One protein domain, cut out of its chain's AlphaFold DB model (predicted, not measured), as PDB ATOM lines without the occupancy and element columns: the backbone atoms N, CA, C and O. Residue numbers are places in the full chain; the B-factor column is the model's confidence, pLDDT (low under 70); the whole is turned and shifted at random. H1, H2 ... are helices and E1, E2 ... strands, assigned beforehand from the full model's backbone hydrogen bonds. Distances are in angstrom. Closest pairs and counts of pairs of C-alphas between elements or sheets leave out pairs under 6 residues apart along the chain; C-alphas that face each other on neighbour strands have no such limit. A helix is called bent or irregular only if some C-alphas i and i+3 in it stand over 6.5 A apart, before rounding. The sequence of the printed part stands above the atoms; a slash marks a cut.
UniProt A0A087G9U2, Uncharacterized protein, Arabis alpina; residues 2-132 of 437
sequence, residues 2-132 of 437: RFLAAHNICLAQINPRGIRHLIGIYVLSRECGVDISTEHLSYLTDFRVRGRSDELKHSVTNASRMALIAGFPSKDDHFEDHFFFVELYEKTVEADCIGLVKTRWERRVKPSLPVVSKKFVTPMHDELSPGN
ATOM      1  N   ARG A   2      66.649  71.561 105.243       83.69
ATOM      2  CA  ARG A   2      67.021  71.852 103.834       83.69
ATOM      3  C   ARG A   2      66.139  71.170 102.773       83.69
ATOM      4  O   ARG A   2      65.695  71.808 101.826       83.69
ATOM      5  N   PHE A   3      65.806  69.893 102.976       84.19
ATOM      6  CA  PHE A   3      64.914  69.141 102.085       84.19
ATOM      7  C   PHE A   3      63.514  69.761 101.952       84.19
ATOM      8  O   PHE A   3      62.964  69.821 100.856       84.19
ATOM      9  N   LEU A   4      62.932  70.237 103.053       82.88
ATOM     10  CA  LEU A   4      61.598  70.841 103.058       82.88
ATOM     11  C   LEU A   4      61.609  72.227 102.415       82.88
ATOM     12  O   LEU A   4      60.721  72.543 101.621       82.88
ATOM     13  N   ALA A   5      62.666  73.001 102.679       80.69
ATOM     14  CA  ALA A   5      62.895  74.297 102.053       80.69
ATOM     15  C   ALA A   5      63.006  74.177 100.524       80.69
ATOM     16  O   ALA A   5      62.312  74.892  99.805       80.69
ATOM     17  N   ALA A   6      63.762  73.194 100.019       82.31
ATOM     18  CA  ALA A   6      63.871  72.918  98.582       82.31
ATOM     19  C   ALA A   6      62.528  72.550  97.923       82.31
ATOM     20  O   ALA A   6      62.318  72.777  96.731       82.31
ATOM     21  N   HIS A   7      61.599  72.004  98.709       78.50
ATOM     22  CA  HIS A   7      60.247  71.665  98.279       78.50
ATOM     23  C   HIS A   7      59.213  72.754  98.559       78.50
ATOM     24  O   HIS A   7      58.040  72.539  98.250       78.50
ATOM     25  N   ASN A   8      59.625  73.904  99.104       76.69
ATOM     26  CA  ASN A   8      58.747  74.997  99.513       76.69
ATOM     27  C   ASN A   8      57.609  74.544 100.447       76.69
ATOM     28  O   ASN A   8      56.483  75.013 100.309       76.69
ATOM     29  N   ILE A   9      57.904  73.630 101.374       78.12
ATOM     30  CA  ILE A   9      56.949  73.091 102.353       78.12
ATOM     31  C   ILE A   9      57.413  73.460 103.762       78.12
ATOM     32  O   ILE A   9      58.586  73.277 104.087       78.12
ATOM     33  N   CYS A  10      56.504  73.931 104.618       77.44
ATOM     34  CA  CYS A  10      56.785  74.028 106.050       77.44
ATOM     35  C   CYS A  10      56.514  72.690 106.756       77.44
ATOM     36  O   CYS A  10      55.676  71.899 106.324       77.44
ATOM     37  N   LEU A  11      57.216  72.414 107.860       77.44
ATOM     38  CA  LEU A  11      57.049  71.153 108.595       77.44
ATOM     39  C   LEU A  11      55.593  70.932 109.039       77.44
ATOM     40  O   LEU A  11      55.091  69.816 108.957       77.44
ATOM     41  N   ALA A  12      54.906  72.010 109.421       73.88
ATOM     42  CA  ALA A  12      53.514  71.985 109.857       73.88
ATOM     43  C   ALA A  12      52.526  71.632 108.720       73.88
ATOM     44  O   ALA A  12      51.441  71.117 108.975       73.88
ATOM     45  N   GLN A  13      52.916  71.828 107.456       78.06
ATOM     46  CA  GLN A  13      52.155  71.391 106.281       78.06
ATOM     47  C   GLN A  13      52.297  69.893 106.002       78.06
ATOM     48  O   GLN A  13      51.696  69.407 105.049       78.06
ATOM     49  N   ILE A  14      53.089  69.135 106.759       80.69
ATOM     50  CA  ILE A  14      53.282  67.703 106.524       80.69
ATOM     51  C   ILE A  14      52.428  66.914 107.503       80.69
ATOM     52  O   ILE A  14      52.501  67.114 108.710       80.69
ATOM     53  N   ASN A  15      51.669  65.948 106.991       78.50
ATOM     54  CA  ASN A  15      50.903  65.067 107.865       78.50
ATOM     55  C   ASN A  15      51.836  64.281 108.808       78.50
ATOM     56  O   ASN A  15      52.912  63.854 108.371       78.50
ATOM     57  N   PRO A  16      51.402  63.962 110.039       77.88
ATOM     58  CA  PRO A  16      52.184  63.205 111.026       77.88
ATOM     59  C   PRO A  16      52.840  61.946 110.458       77.88
ATOM     60  O   PRO A  16      54.022  61.667 110.674       77.88
ATOM     61  N   ARG A  17      52.095  61.204 109.628       78.88
ATOM     62  CA  ARG A  17      52.618  60.037 108.916       78.88
ATOM     63  C   ARG A  17      53.846  60.354 108.077       78.88
ATOM     64  O   ARG A  17      54.795  59.575 108.091       78.88
ATOM     65  N   GLY A  18      53.795  61.455 107.334       81.94
ATOM     66  CA  GLY A  18      54.872  61.909 106.470       81.94
ATOM     67  C   GLY A  18      56.097  62.355 107.260       81.94
ATOM     68  O   GLY A  18      57.211  62.001 106.887       81.94
ATOM     69  N   ILE A  19      55.896  63.024 108.401       81.75
ATOM     70  CA  ILE A  19      56.985  63.387 109.322       81.75
ATOM     71  C   ILE A  19      57.714  62.125 109.806       81.75
ATOM     72  O   ILE A  19      58.937  62.051 109.718       81.75
ATOM     73  N   ARG A  20      56.980  61.083 110.218       79.75
ATOM     74  CA  ARG A  20      57.595  59.808 110.633       79.75
ATOM     75  C   ARG A  20      58.357  59.109 109.509       79.75
ATOM     76  O   ARG A  20      59.369  58.480 109.790       79.75
ATOM     77  N   HIS A  21      57.904  59.211 108.258       81.50
ATOM     78  CA  HIS A  21      58.668  58.667 107.127       81.50
ATOM     79  C   HIS A  21      60.014  59.383 106.986       81.50
ATOM     80  O   HIS A  21      61.038  58.722 106.864       81.50
ATOM     81  N   LEU A  22      60.020  60.718 107.051       85.44
ATOM     82  CA  LEU A  22      61.245  61.510 106.926       85.44
ATOM     83  C   LEU A  22      62.216  61.254 108.085       85.44
ATOM     84  O   LEU A  22      63.390  60.988 107.840       85.44
ATOM     85  N   ILE A  23      61.722  61.281 109.328       81.81
ATOM     86  CA  ILE A  23      62.529  60.970 110.519       81.81
ATOM     87  C   ILE A  23      63.055  59.543 110.436       81.81
ATOM     88  O   ILE A  23      64.222  59.300 110.712       81.81
ATOM     89  N   GLY A  24      62.215  58.600 110.023       80.12
ATOM     90  CA  GLY A  24      62.623  57.214 109.913       80.12
ATOM     91  C   GLY A  24      63.743  56.993 108.924       80.12
ATOM     92  O   GLY A  24      64.693  56.298 109.255       80.12
ATOM     93  N   ILE A  25      63.639  57.573 107.727       81.94
ATOM     94  CA  ILE A  25      64.684  57.440 106.708       81.94
ATOM     95  C   ILE A  25      65.997  58.022 107.238       81.94
ATOM     96  O   ILE A  25      67.040  57.405 107.066       81.94
ATOM     97  N   TYR A  26      65.936  59.163 107.932       82.50
ATOM     98  CA  TYR A  26      67.106  59.774 108.559       82.50
ATOM     99  C   TYR A  26      67.725  58.891 109.656       82.50
ATOM    100  O   TYR A  26      68.932  58.684 109.666       82.50
ATOM    101  N   VAL A  27      66.913  58.333 110.558       79.12
ATOM    102  CA  VAL A  27      67.400  57.434 111.619       79.12
ATOM    103  C   VAL A  27      68.010  56.169 111.021       79.12
ATOM    104  O   VAL A  27      69.132  55.821 111.372       79.12
ATOM    105  N   LEU A  28      67.322  55.533 110.070       77.50
ATOM    106  CA  LEU A  28      67.810  54.332 109.390       77.50
ATOM    107  C   LEU A  28      69.151  54.587 108.694       77.50
ATOM    108  O   LEU A  28      70.037  53.742 108.722       77.50
ATOM    109  N   SER A  29      69.330  55.765 108.098       79.69
ATOM    110  CA  SER A  29      70.597  56.109 107.459       79.69
ATOM    111  C   SER A  29      71.739  56.234 108.458       79.69
ATOM    112  O   SER A  29      72.843  55.783 108.175       79.69
ATOM    113  N   ARG A  30      71.475  56.787 109.646       78.62
ATOM    114  CA  ARG A  30      72.462  56.864 110.729       78.62
ATOM    115  C   ARG A  30      72.796  55.479 111.279       78.62
ATOM    116  O   ARG A  30      73.967  55.206 111.509       78.62
ATOM    117  N   GLU A  31      71.798  54.609 111.430       76.00
ATOM    118  CA  GLU A  31      71.990  53.215 111.859       76.00
ATOM    119  C   GLU A  31      72.820  52.407 110.850       76.00
ATOM    120  O   GLU A  31      73.669  51.612 111.244       76.00
ATOM    121  N   CYS A  32      72.613  52.632 109.551       73.81
ATOM    122  CA  CYS A  32      73.366  51.967 108.488       73.81
ATOM    123  C   CYS A  32      74.690  52.667 108.130       73.81
ATOM    124  O   CYS A  32      75.415  52.163 107.279       73.81
ATOM    125  N   GLY A  33      75.011  53.816 108.736       76.44
ATOM    126  CA  GLY A  33      76.214  54.590 108.405       76.44
ATOM    127  C   GLY A  33      76.207  55.202 106.997       76.44
ATOM    128  O   GLY A  33      77.268  55.488 106.448       76.44
ATOM    129  N   VAL A  34      75.026  55.400 106.408       79.88
ATOM    130  CA  VAL A  34      74.850  55.939 105.056       79.88
ATOM    131  C   VAL A  34      74.429  57.403 105.124       79.88
ATOM    132  O   VAL A  34      73.401  57.758 105.713       79.88
ATOM    133  N   ASP A  35      75.187  58.266 104.451       81.75
ATOM    134  CA  ASP A  35      74.868  59.686 104.370       81.75
ATOM    135  C   ASP A  35      73.733  59.960 103.370       81.75
ATOM    136  O   ASP A  35      73.828  59.743 102.156       81.75
ATOM    137  N   ILE A  36      72.622  60.487 103.887       82.06
ATOM    138  CA  ILE A  36      71.461  60.878 103.087       82.06
ATOM    139  C   ILE A  36      71.469  62.386 102.845       82.06
ATOM    140  O   ILE A  36      71.321  63.190 103.764       82.06
ATOM    141  N   SER A  37      71.567  62.771 101.572       84.56
ATOM    142  CA  SER A  37      71.419  64.148 101.110       84.56
ATOM    143  C   SER A  37      69.954  64.489 100.801       84.56
ATOM    144  O   SER A  37      69.062  63.634 100.759       84.56
ATOM    145  N   THR A  38      69.676  65.765 100.522       83.69
ATOM    146  CA  THR A  38      68.346  66.209 100.066       83.69
ATOM    147  C   THR A  38      67.936  65.574  98.737       83.69
ATOM    148  O   THR A  38      66.750  65.376  98.480       83.69
ATOM    149  N   GLU A  39      68.913  65.241  97.899       81.50
ATOM    150  CA  GLU A  39      68.715  64.587  96.609       81.50
ATOM    151  C   GLU A  39      68.282  63.134  96.803       81.50
ATOM    152  O   GLU A  39      67.301  62.695  96.203       81.50
ATOM    153  N   HIS A  40      68.934  62.418  97.719       84.44
ATOM    154  CA  HIS A  40      68.559  61.059  98.108       84.44
ATOM    155  C   HIS A  40      67.100  61.003  98.587       84.44
ATOM    156  O   HIS A  40      66.308  60.206  98.085       84.44
ATOM    157  N   LEU A  41      66.696  61.925  99.466       85.25
ATOM    158  CA  LEU A  41      65.308  62.016  99.938       85.25
ATOM    159  C   LEU A  41      64.296  62.270  98.811       85.25
ATOM    160  O   LEU A  41      63.180  61.755  98.878       85.25
ATOM    161  N   SER A  42      64.670  63.018  97.768       83.56
ATOM    162  CA  SER A  42      63.778  63.299  96.630       83.56
ATOM    163  C   SER A  42      63.478  62.063  95.778       83.56
ATOM    164  O   SER A  42      62.420  61.984  95.165       83.56
ATOM    165  N   TYR A  43      64.377  61.075  95.784       82.06
ATOM    166  CA  TYR A  43      64.181  59.797  95.101       82.06
ATOM    167  C   TYR A  43      63.497  58.739  95.962       82.06
ATOM    168  O   TYR A  43      62.873  57.825  95.426       82.06
ATOM    169  N   LEU A  44      63.630  58.845  97.284       83.88
ATOM    170  CA  LEU A  44      63.020  57.925  98.242       83.88
ATOM    171  C   LEU A  44      61.570  58.301  98.565       83.88
ATOM    172  O   LEU A  44      60.778  57.436  98.945       83.88
ATOM    173  N   THR A  45      61.205  59.577  98.418       87.00
ATOM    174  CA  THR A  45      59.910  60.096  98.866       87.00
ATOM    175  C   THR A  45      59.162  60.875  97.788       87.00
ATOM    176  O   THR A  45      59.724  61.701  97.080       87.00
ATOM    177  N   ASP A  46      57.854  60.640  97.720       84.81
ATOM    178  CA  ASP A  46      56.900  61.367  96.892       84.81
ATOM    179  C   ASP A  46      55.983  62.220  97.770       84.81
ATOM    180  O   ASP A  46      55.362  61.729  98.721       84.81
ATOM    181  N   PHE A  47      55.821  63.487  97.388       81.69
ATOM    182  CA  PHE A  47      54.831  64.381  97.979       81.69
ATOM    183  C   PHE A  47      53.525  64.322  97.194       81.69
ATOM    184  O   PHE A  47      53.474  64.686  96.018       81.69
ATOM    185  N   ARG A  48      52.442  63.924  97.861       75.81
ATOM    186  CA  ARG A  48      51.090  63.911  97.296       75.81
ATOM    187  C   ARG A  48      50.215  64.938  98.001       75.81
ATOM    188  O   ARG A  48      50.184  65.009  99.232       75.81
ATOM    189  N   VAL A  49      49.478  65.710  97.209       68.69
ATOM    190  CA  VAL A  49      48.413  66.592  97.702       68.69
ATOM    191  C   VAL A  49      47.156  65.746  97.873       68.69
ATOM    192  O   VAL A  49      46.759  65.044  96.942       68.69
ATOM    193  N   ARG A  50      46.543  65.777  99.058       56.41
ATOM    194  CA  ARG A  50      45.305  65.048  99.344       56.41
ATOM    195  C   ARG A  50      44.180  66.059  99.573       56.41
ATOM    196  O   ARG A  50      44.209  66.765 100.566       56.41
ATOM    197  N   GLY A  51      43.192  66.088  98.675       50.16
ATOM    198  CA  GLY A  51      41.936  66.841  98.842       50.16
ATOM    199  C   GLY A  51      41.881  68.237  98.197       50.16
ATOM    200  O   GLY A  51      42.904  68.836  97.874       50.16
ATOM    201  N   ARG A  52      40.648  68.733  97.987       59.25
ATOM    202  CA  ARG A  52      40.324  70.159  97.787       59.25
ATOM    203  C   ARG A  52      39.978  70.728  99.168       59.25
ATOM    204  O   ARG A  52      38.950  70.307  99.679       59.25
ATOM    205  N   SER A  53      40.792  71.605  99.760       51.28
ATOM    206  CA  SER A  53      40.402  72.521 100.857       51.28
ATOM    207  C   SER A  53      41.649  73.186 101.451       51.28
ATOM    208  O   SER A  53      42.637  72.515 101.723       51.28
ATOM    209  N   ASP A  54      41.613  74.510 101.540       50.41
ATOM    210  CA  ASP A  54      41.897  75.432 102.660       50.41
ATOM    211  C   ASP A  54      42.929  75.057 103.758       50.41
ATOM    212  O   ASP A  54      43.643  75.945 104.220       50.41
ATOM    213  N   GLU A  55      43.108  73.783 104.127       58.00
ATOM    214  CA  GLU A  55      44.239  73.294 104.931       58.00
ATOM    215  C   GLU A  55      45.303  72.677 104.009       58.00
ATOM    216  O   GLU A  55      45.151  71.564 103.505       58.00
ATOM    217  N   LEU A  56      46.408  73.388 103.773       61.69
ATOM    218  CA  LEU A  56      47.523  72.967 102.908       61.69
ATOM    219  C   LEU A  56      48.312  71.772 103.491       61.69
ATOM    220  O   LEU A  56      49.487  71.897 103.821       61.69
ATOM    221  N   LYS A  57      47.687  70.602 103.621       71.81
ATOM    222  CA  LYS A  57      48.297  69.382 104.155       71.81
ATOM    223  C   LYS A  57      48.884  68.511 103.038       71.81
ATOM    224  O   LYS A  57      48.208  68.077 102.101       71.81
ATOM    225  N   HIS A  58      50.176  68.229 103.143       77.31
ATOM    226  CA  HIS A  58      50.959  67.395 102.244       77.31
ATOM    227  C   HIS A  58      51.194  66.019 102.863       77.31
ATOM    228  O   HIS A  58      51.661  65.874 103.993       77.31
ATOM    229  N   SER A  59      50.922  64.980 102.078       79.62
ATOM    230  CA  SER A  59      51.320  63.621 102.432       79.62
ATOM    231  C   SER A  59      52.687  63.313 101.831       79.62
ATOM    232  O   SER A  59      52.909  63.550 100.644       79.62
ATOM    233  N   VAL A  60      53.594  62.787 102.656       85.38
ATOM    234  CA  VAL A  60      54.873  62.219 102.217       85.38
ATOM    235  C   VAL A  60      54.716  60.709 102.215       85.38
ATOM    236  O   VAL A  60      54.309  60.118 103.215       85.38
ATOM    237  N   THR A  61      54.991  60.100 101.072       82.56
ATOM    238  CA  THR A  61      54.882  58.656 100.850       82.56
ATOM    239  C   THR A  61      56.168  58.128 100.243       82.56
ATOM    240  O   THR A  61      56.927  58.898  99.667       82.56
ATOM    241  N   ASN A  62      56.409  56.823 100.337       82.31
ATOM    242  CA  ASN A  62      57.527  56.206  99.627       82.31
ATOM    243  C   ASN A  62      57.345  56.379  98.114       82.31
ATOM    244  O   ASN A  62      56.249  56.149  97.589       82.31
ATOM    245  N   ALA A  63      58.423  56.742  97.427       82.81
ATOM    246  CA  ALA A  63      58.458  56.706  95.977       82.81
ATOM    247  C   ALA A  63      58.323  55.255  95.487       82.81
ATOM    248  O   ALA A  63      58.674  54.286  96.174       82.81
ATOM    249  N   SER A  64      57.764  55.087  94.290       80.19
ATOM    250  CA  SER A  64      57.481  53.761  93.732       80.19
ATOM    251  C   SER A  64      58.742  52.890  93.680       80.19
ATOM    252  O   SER A  64      59.750  53.288  93.101       80.19
ATOM    253  N   ARG A  65      58.662  51.683  94.262       76.50
ATOM    254  CA  ARG A  65      59.765  50.704  94.385       76.50
ATOM    255  C   ARG A  65      60.982  51.168  95.203       76.50
ATOM    256  O   ARG A  65      61.983  50.468  95.199       76.50
ATOM    257  N   MET A  66      60.877  52.279  95.930       82.00
ATOM    258  CA  MET A  66      61.951  52.847  96.760       82.00
ATOM    259  C   MET A  66      61.571  52.872  98.250       82.00
ATOM    260  O   MET A  66      61.943  53.771  99.000       82.00
ATOM    261  N   ALA A  67      60.763  51.907  98.692       81.06
ATOM    262  CA  ALA A  67      60.317  51.835 100.080       81.06
ATOM    263  C   ALA A  67      61.450  51.334 100.987       81.06
ATOM    264  O   ALA A  67      61.941  50.229 100.784       81.06
ATOM    265  N   LEU A  68      61.820  52.134 101.989       79.19
ATOM    266  CA  LEU A  68      62.808  51.766 103.016       79.19
ATOM    267  C   LEU A  68      62.181  51.424 104.372       79.19
ATOM    268  O   LEU A  68      62.765  50.692 105.167       79.19
ATOM    269  N   ILE A  69      61.005  51.993 104.655       74.94
ATOM    270  CA  ILE A  69      60.322  51.851 105.943       74.94
ATOM    271  C   ILE A  69      58.868  51.479 105.710       74.94
ATOM    272  O   ILE A  69      58.164  52.085 104.890       74.94
ATOM    273  N   ALA A  70      58.418  50.486 106.471       70.88
ATOM    274  CA  ALA A  70      57.070  49.946 106.423       70.88
ATOM    275  C   ALA A  70      56.520  49.681 107.837       70.88
ATOM    276  O   ALA A  70      57.194  49.850 108.855       70.88
ATOM    277  N   GLY A  71      55.252  49.264 107.915       69.94
ATOM    278  CA  GLY A  71      54.649  48.829 109.182       69.94
ATOM    279  C   GLY A  71      54.251  49.957 110.142       69.94
ATOM    280  O   GLY A  71      54.100  49.708 111.341       69.94
ATOM    281  N   PHE A  72      54.051  51.181 109.637       70.81
ATOM    282  CA  PHE A  72      53.476  52.273 110.428       70.81
ATOM    283  C   PHE A  72      52.128  51.854 111.051       70.81
ATOM    284  O   PHE A  72      51.363  51.122 110.412       70.81
ATOM    285  N   PRO A  73      51.816  52.294 112.285       64.00
ATOM    286  CA  PRO A  73      50.488  52.128 112.870       64.00
ATOM    287  C   PRO A  73      49.378  52.626 111.933       64.00
ATOM    288  O   PRO A  73      49.591  53.540 111.140       64.00
ATOM    289  N   SER A  74      48.198  52.004 112.006       62.25
ATOM    290  CA  SER A  74      47.053  52.353 111.154       62.25
ATOM    291  C   SER A  74      46.396  53.682 111.531       62.25
ATOM    292  O   SER A  74      45.691  54.245 110.697       62.25
ATOM    293  N   LYS A  75      46.630  54.167 112.757       65.81
ATOM    294  CA  LYS A  75      46.124  55.433 113.287       65.81
ATOM    295  C   LYS A  75      47.273  56.304 113.775       65.81
ATOM    296  O   LYS A  75      48.197  55.798 114.421       65.81
ATOM    297  N   ASP A  76      47.177  57.588 113.457       65.00
ATOM    298  CA  ASP A  76      48.195  58.602 113.749       65.00
ATOM    299  C   ASP A  76      47.728  59.609 114.796       65.00
ATOM    300  O   ASP A  76      48.486  60.498 115.155       65.00
ATOM    301  N   ASP A  77      46.529  59.392 115.327       56.75
ATOM    302  CA  ASP A  77      45.800  60.248 116.257       56.75
ATOM    303  C   ASP A  77      46.648  60.524 117.518       56.75
ATOM    304  O   ASP A  77      46.910  61.670 117.859       56.75
ATOM    305  N   HIS A  78      47.267  59.488 118.101       58.16
ATOM    306  CA  HIS A  78      48.209  59.657 119.220       58.16
ATOM    307  C   HIS A  78      49.454  60.484 118.869       58.16
ATOM    308  O   HIS A  78      50.127  60.992 119.752       58.16
ATOM    309  N   PHE A  79      49.833  60.568 117.595       57.91
ATOM    310  CA  PHE A  79      50.977  61.371 117.172       57.91
ATOM    311  C   PHE A  79      50.578  62.838 116.983       57.91
ATOM    312  O   PHE A  79      51.413  63.695 117.224       57.91
ATOM    313  N   GLU A  80      49.334  63.129 116.593       57.91
ATOM    314  CA  GLU A  80      48.801  64.501 116.536       57.91
ATOM    315  C   GLU A  80      48.666  65.112 117.934       57.91
ATOM    316  O   GLU A  80      48.992  66.279 118.110       57.91
ATOM    317  N   ASP A  81      48.281  64.305 118.927       54.38
ATOM    318  CA  ASP A  81      48.078  64.774 120.305       54.38
ATOM    319  C   ASP A  81      49.389  64.948 121.102       54.38
ATOM    320  O   ASP A  81      49.426  65.698 122.070       54.38
ATOM    321  N   HIS A  82      50.458  64.219 120.742       51.53
ATOM    322  CA  HIS A  82      51.695  64.134 121.547       51.53
ATOM    323  C   HIS A  82      52.915  64.774 120.876       51.53
ATOM    324  O   HIS A  82      53.942  64.972 121.525       51.53
ATOM    325  N   PHE A  83      52.853  65.063 119.576       53.03
ATOM    326  CA  PHE A  83      53.835  65.936 118.947       53.03
ATOM    327  C   PHE A  83      53.226  67.325 118.890       53.03
ATOM    328  O   PHE A  83      52.226  67.491 118.219       53.03
ATOM    329  N   PHE A  84      53.825  68.299 119.573       49.00
ATOM    330  CA  PHE A  84      54.413  69.505 118.972       49.00
ATOM    331  C   PHE A  84      54.785  70.505 120.070       49.00
ATOM    332  O   PHE A  84      53.899  71.048 120.702       49.00
ATOM    333  N   PHE A  85      56.089  70.755 120.235       49.12
ATOM    334  CA  PHE A  85      56.773  72.058 120.152       49.12
ATOM    335  C   PHE A  85      58.277  71.738 120.129       49.12
ATOM    336  O   PHE A  85      58.919  71.620 121.166       49.12
ATOM    337  N   VAL A  86      58.846  71.490 118.943       51.03
ATOM    338  CA  VAL A  86      60.308  71.368 118.824       51.03
ATOM    339  C   VAL A  86      60.846  72.782 118.688       51.03
ATOM    340  O   VAL A  86      60.689  73.396 117.631       51.03
ATOM    341  N   GLU A  87      61.435  73.306 119.759       51.75
ATOM    342  CA  GLU A  87      62.150  74.574 119.698       51.75
ATOM    343  C   GLU A  87      63.356  74.420 118.762       51.75
ATOM    344  O   GLU A  87      64.228  73.563 118.940       51.75
ATOM    345  N   LEU A  88      63.361  75.222 117.701       58.94
ATOM    346  CA  LEU A  88      64.429  75.253 116.712       58.94
ATOM    347  C   LEU A  88      65.425  76.315 117.163       58.94
ATOM    348  O   LEU A  88      65.192  77.504 116.964       58.94
ATOM    349  N   TYR A  89      66.519  75.884 117.776       55.38
ATOM    350  CA  TYR A  89      67.604  76.762 118.192       55.38
ATOM    351  C   TYR A  89      68.936  76.202 117.697       55.38
ATOM    352  O   TYR A  89      69.030  75.054 117.265       55.38
ATOM    353  N   GLU A  90      69.979  77.022 117.743       58.38
ATOM    354  CA  GLU A  90      71.265  76.755 117.083       58.38
ATOM    355  C   GLU A  90      71.953  75.449 117.522       58.38
ATOM    356  O   GLU A  90      72.761  74.898 116.778       58.38
ATOM    357  N   LYS A  91      71.606  74.896 118.695       58.22
ATOM    358  CA  LYS A  91      72.168  73.617 119.166       58.22
ATOM    359  C   LYS A  91      71.425  72.380 118.639       58.22
ATOM    360  O   LYS A  91      71.982  71.288 118.698       58.22
ATOM    361  N   THR A  92      70.186  72.508 118.147       58.16
ATOM    362  CA  THR A  92      69.377  71.381 117.625       58.16
ATOM    363  C   THR A  92      69.305  71.356 116.107       58.16
ATOM    364  O   THR A  92      69.143  70.296 115.499       58.16
ATOM    365  N   VAL A  93      69.429  72.524 115.484       64.50
ATOM    366  CA  VAL A  93      69.411  72.698 114.039       64.50
ATOM    367  C   VAL A  93      70.585  73.580 113.657       64.50
ATOM    368  O   VAL A  93      70.807  74.615 114.274       64.50
ATOM    369  N   GLU A  94      71.318  73.164 112.625       71.19
ATOM    370  CA  GLU A  94      72.434  73.927 112.065       71.19
ATOM    371  C   GLU A  94      72.019  75.387 111.817       71.19
ATOM    372  O   GLU A  94      70.919  75.640 111.316       71.19
ATOM    373  N   ALA A  95      72.866  76.346 112.201       70.94
ATOM    374  CA  ALA A  95      72.517  77.770 112.251       70.94
ATOM    375  C   ALA A  95      71.942  78.300 110.922       70.94
ATOM    376  O   ALA A  95      70.981  79.073 110.900       70.94
ATOM    377  N   ASP A  96      72.478  77.825 109.795       79.12
ATOM    378  CA  ASP A  96      72.040  78.197 108.446       79.12
ATOM    379  C   ASP A  96      70.633  77.671 108.095       79.12
ATOM    380  O   ASP A  96      69.938  78.222 107.241       79.12
ATOM    381  N   CYS A  97      70.178  76.620 108.778       71.12
ATOM    382  CA  CYS A  97      68.887  75.992 108.559       71.12
ATOM    383  C   CYS A  97      67.746  76.697 109.295       71.12
ATOM    384  O   CYS A  97      66.594  76.496 108.907       71.12
ATOM    385  N   ILE A  98      68.040  77.526 110.302       71.31
ATOM    386  CA  ILE A  98      67.036  78.307 111.043       71.31
ATOM    387  C   ILE A  98      66.339  79.292 110.094       71.31
ATOM    388  O   ILE A  98      65.110  79.353 110.050       71.31
ATOM    389  N   GLY A  99      67.107  79.981 109.242       71.38
ATOM    390  CA  GLY A  99      66.567  80.894 108.226       71.38
ATOM    391  C   GLY A  99      65.789  80.201 107.099       71.38
ATOM    392  O   GLY A  99      65.018  80.848 106.392       71.38
ATOM    393  N   LEU A 100      65.951  78.883 106.933       73.69
ATOM    394  CA  LEU A 100      65.228  78.083 105.935       73.69
ATOM    395  C   LEU A 100      63.847  77.622 106.422       73.69
ATOM    396  O   LEU A 100      63.063  77.074 105.638       73.69
ATOM    397  N   VAL A 101      63.545  77.788 107.711       68.69
ATOM    398  CA  VAL A 101      62.284  77.334 108.294       68.69
ATOM    399  C   VAL A 101      61.167  78.297 107.920       68.69
ATOM    400  O   VAL A 101      61.103  79.433 108.381       68.69
ATOM    401  N   LYS A 102      60.232  77.828 107.089       66.44
ATOM    402  CA  LYS A 102      59.024  78.595 106.782       66.44
ATOM    403  C   LYS A 102      58.097  78.633 107.996       66.44
ATOM    404  O   LYS A 102      57.625  77.594 108.448       66.44
ATOM    405  N   THR A 103      57.781  79.840 108.455       61.38
ATOM    406  CA  THR A 103      56.795  80.110 109.518       61.38
ATOM    407  C   THR A 103      55.377  80.317 108.975       61.38
ATOM    408  O   THR A 103      54.428  80.419 109.748       61.38
ATOM    409  N   ARG A 104      55.212  80.385 107.645       58.78
ATOM    410  CA  ARG A 104      53.935  80.662 106.969       58.78
ATOM    411  C   ARG A 104      53.529  79.550 106.003       58.78
ATOM    412  O   ARG A 104      54.367  78.883 105.398       58.78
ATOM    413  N   TRP A 105      52.217  79.390 105.856       58.19
ATOM    414  CA  TRP A 105      51.551  78.361 105.059       58.19
ATOM    415  C   TRP A 105      51.381  78.834 103.609       58.19
ATOM    416  O   TRP A 105      50.396  79.481 103.269       58.19
ATOM    417  N   GLU A 106      52.353  78.550 102.746       64.31
ATOM    418  CA  GLU A 106      52.317  78.954 101.332       64.31
ATOM    419  C   GLU A 106      51.959  77.788 100.402       64.31
ATOM    420  O   GLU A 106      52.174  76.619 100.728       64.31
ATOM    421  N   ARG A 107      51.426  78.096  99.208       59.97
ATOM    422  CA  ARG A 107      51.180  77.082  98.172       59.97
ATOM    423  C   ARG A 107      52.516  76.545  97.660       59.97
ATOM    424  O   ARG A 107      53.386  77.306  97.244       59.97
ATOM    425  N   ARG A 108      52.635  75.217  97.614       60.06
ATOM    426  CA  ARG A 108      53.833  74.535  97.125       60.06
ATOM    427  C   ARG A 108      54.168  74.915  95.675       60.06
ATOM    428  O   ARG A 108      53.336  74.764  94.780       60.06
ATOM    429  N   VAL A 109      55.407  75.340  95.447       58.78
ATOM    430  CA  VAL A 109      56.002  75.586  94.122       58.78
ATOM    431  C   VAL A 109      56.784  74.338  93.686       58.78
ATOM    432  O   VAL A 109      57.208  73.552  94.537       58.78
ATOM    433  N   LYS A 110      56.961  74.107  92.374       56.88
ATOM    434  CA  LYS A 110      57.817  73.009  91.886       56.88
ATOM    435  C   LYS A 110      59.212  73.121  92.531       56.88
ATOM    436  O   LYS A 110      59.771  74.217  92.514       56.88
ATOM    437  N   PRO A 111      59.757  72.033  93.101       57.41
ATOM    438  CA  PRO A 111      61.070  72.069  93.732       57.41
ATOM    439  C   PRO A 111      62.158  72.394  92.710       57.41
ATOM    440  O   PRO A 111      62.141  71.876  91.595       57.41
ATOM    441  N   SER A 112      63.120  73.222  93.112       55.28
ATOM    442  CA  SER A 112      64.315  73.561  92.333       55.28
ATOM    443  C   SER A 112      65.485  72.650  92.716       55.28
ATOM    444  O   SER A 112      66.558  73.129  93.076       55.28
ATOM    445  N   LEU A 113      65.262  71.334  92.723       58.97
ATOM    446  CA  LEU A 113      66.328  70.366  92.983       58.97
ATOM    447  C   LEU A 113      66.946  69.896  91.659       58.97
ATOM    448  O   LEU A 113      66.202  69.648  90.704       58.97
ATOM    449  N   PRO A 114      68.283  69.763  91.575       57.44
ATOM    450  CA  PRO A 114      68.930  69.191  90.405       57.44
ATOM    451  C   PRO A 114      68.484  67.735  90.212       57.44
ATOM    452  O   PRO A 114      68.336  66.968  91.164       57.44
ATOM    453  N   VAL A 115      68.254  67.343  88.957       57.28
ATOM    454  CA  VAL A 115      67.914  65.958  88.610       57.28
ATOM    455  C   VAL A 115      69.171  65.110  88.766       57.28
ATOM    456  O   VAL A 115      70.051  65.112  87.907       57.28
ATOM    457  N   VAL A 116      69.266  64.385  89.873       59.34
ATOM    458  CA  VAL A 116      70.423  63.523  90.151       59.34
ATOM    459  C   VAL A 116      70.260  62.202  89.430       59.34
ATOM    460  O   VAL A 116      69.158  61.697  89.271       59.34
ATOM    461  N   SER A 117      71.337  61.621  88.922       60.72
ATOM    462  CA  SER A 117      71.229  60.391  88.142       60.72
ATOM    463  C   SER A 117      70.839  59.199  89.026       60.72
ATOM    464  O   SER A 117      71.501  58.920  90.023       60.72
ATOM    465  N   LYS A 118      69.815  58.437  88.612       67.00
ATOM    466  CA  LYS A 118      69.319  57.229  89.304       67.00
ATOM    467  C   LYS A 118      70.427  56.222  89.662       67.00
ATOM    468  O   LYS A 118      70.309  55.523  90.660       67.00
ATOM    469  N   LYS A 119      71.529  56.212  88.902       65.56
ATOM    470  CA  LYS A 119      72.711  55.359  89.120       65.56
ATOM    471  C   LYS A 119      73.420  55.575  90.464       65.56
ATOM    472  O   LYS A 119      74.101  54.667  90.914       65.56
ATOM    473  N   PHE A 120      73.265  56.743  91.093       64.31
ATOM    474  CA  PHE A 120      73.871  57.048  92.397       64.31
ATOM    475  C   PHE A 120      72.954  56.716  93.576       64.31
ATOM    476  O   PHE A 120      73.423  56.504  94.686       64.31
ATOM    477  N   VAL A 121      71.647  56.634  93.331       70.38
ATOM    478  CA  VAL A 121      70.647  56.413  94.381       70.38
ATOM    479  C   VAL A 121      70.347  54.928  94.560       70.38
ATOM    480  O   VAL A 121      70.086  54.491  95.673       70.38
ATOM    481  N   THR A 122      70.396  54.136  93.484       74.38
ATOM    482  CA  THR A 122      70.118  52.691  93.543       74.38
ATOM    483  C   THR A 122      71.079  51.921  94.458       74.38
ATOM    484  O   THR A 122      70.570  51.186  95.292       74.38
ATOM    485  N   PRO A 123      72.411  52.133  94.422       75.94
ATOM    486  CA  PRO A 123      73.328  51.445  95.339       75.94
ATOM    487  C   PRO A 123      73.063  51.777  96.815       75.94
ATOM    488  O   PRO A 123      73.045  50.884  97.651       75.94
ATOM    489  N   MET A 124      72.778  53.046  97.126       80.00
ATOM    490  CA  MET A 124      72.398  53.473  98.478       80.00
ATOM    491  C   MET A 124      71.055  52.868  98.909       80.00
ATOM    492  O   MET A 124      70.897  52.435 100.048       80.00
ATOM    493  N   HIS A 125      70.079  52.799  98.001       79.31
ATOM    494  CA  HIS A 125      68.805  52.137  98.279       79.31
ATOM    495  C   HIS A 125      69.002  50.639  98.534       79.31
ATOM    496  O   HIS A 125      68.397  50.123  99.469       79.31
ATOM    497  N   ASP A 126      69.881  49.967  97.790       79.00
ATOM    498  CA  ASP A 126      70.229  48.553  97.981       79.00
ATOM    499  C   ASP A 126      71.011  48.296  99.280       79.00
ATOM    500  O   ASP A 126      70.940  47.194  99.815       79.00
ATOM    501  N   GLU A 127      71.721  49.294  99.810       76.00
ATOM    502  CA  GLU A 127      72.433  49.231 101.095       76.00
ATOM    503  C   GLU A 127      71.494  49.456 102.294       76.00
ATOM    504  O   GLU A 127      71.641  48.826 103.339       76.00
ATOM    505  N   LEU A 128      70.463  50.291 102.123       75.00
ATOM    506  CA  LEU A 128      69.442  50.568 103.144       75.00
ATOM    507  C   LEU A 128      68.272  49.563 103.131       75.00
ATOM    508  O   LEU A 128      67.609  49.341 104.147       75.00
ATOM    509  N   SER A 129      67.997  48.940 101.984       73.62
ATOM    510  CA  SER A 129      66.911  47.965 101.784       73.62
ATOM    511  C   SER A 129      67.026  46.623 102.526       73.62
ATOM    512  O   SER A 129      65.969  46.104 102.907       73.62
ATOM    513  N   PRO A 130      68.215  46.027 102.780       59.25
ATOM    514  CA  PRO A 130      68.339  44.735 103.457       59.25
ATOM    515  C   PRO A 130      67.762  44.787 104.876       59.25
ATOM    516  O   PRO A 130      67.357  43.762 105.422       59.25
ATOM    517  N   GLY A 131      67.685  45.993 105.448       55.38
ATOM    518  CA  GLY A 131      67.160  46.265 106.776       55.38
ATOM    519  C   GLY A 131      65.680  46.640 106.858       55.38
ATOM    520  O   GLY A 131      65.260  46.878 107.986       55.38
ATOM    521  N   ASN A 132      64.916  46.706 105.742       56.12
ATOM    522  CA  ASN A 132      63.554  47.288 105.641       56.12
ATOM    523  C   ASN A 132      62.891  47.494 107.012       56.12
ATOM    524  O   ASN A 132      62.328  46.565 107.609       56.12
TER     525      ASN A 132
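What this domain is: This is residues 2 to 132 of the 437 residues of an uncharacterized protein of Arabis alpina (UniProt A0A087G9U2). A small core is made by the strand hairpin E1 and E2 with the longest helix, H2, packed on E2; long links run round the outside with the short helices H4 and H5 on them. H6 stands at one end, close to H2 and H3. The 131 printed residues hold H1, H2, H3, E1, E2, H4, H5 and H6 in chain order, the sheet E1 - E2 being antiparallel. The class is mostly helix, though under half of the residues are in named elements. The whole is compact, with a radius of gyration of the C-alphas of 15.1 A and spans of 39 by 35 by 33 A.

Where its parts are: E1 is residues 45 to 49, 13.3 A long, and E2 residues 58 to 62, 13.2 A. H2, residues 16 to 31, measures 22.2 A from C-alpha 16 at (52.184, 63.205, 111.026). H3 is residues 38 to 44, H1 residues 2 to 6, H4 residues 77 to 82 and H5 residues 95 to 98. H6, residues 118 to 131, is 20.7 A long and ends at C-alpha 131 (67.160, 46.265, 106.776); it is only just irregular, C-alphas 127 and 130 being 6.52 A apart.

How they stand to each other: The hairpin E1 and E2 is antiparallel at 146 degrees, with N 46 and O 61 within hydrogen-bond range at 2.8 A. The closest C-alphas of H2 and E2, Gly 18 and Val 60, are 4.3 A apart. H2 is close to but not clearly touching H6, about perpendicular at 87 degrees, with C-alphas Ser 29 and Leu 128 closest at 7.1 A. H1 and H3 only just touch, with 3 pairs of C-alphas within 8 A, the closest being Phe 3 and Thr 38 at 4.9 A. H5 is apart from H2. Every O i to N i+4 pair is within hydrogen-bond range in H1, H2, H3 and H4, and 6 of 10 in H6; H5 is too short for one.

The domain as a whole: The farthest C-alphas, Asp 81 and Lys 119, are 40.8 A apart. The printed part has no cut. The links E2 to H4, H4 to H5 and H5 to H6 are long. Mean pLDDT of the printed part is 70.8; residues 73 to 93 and 101 to 120 are among those under 70.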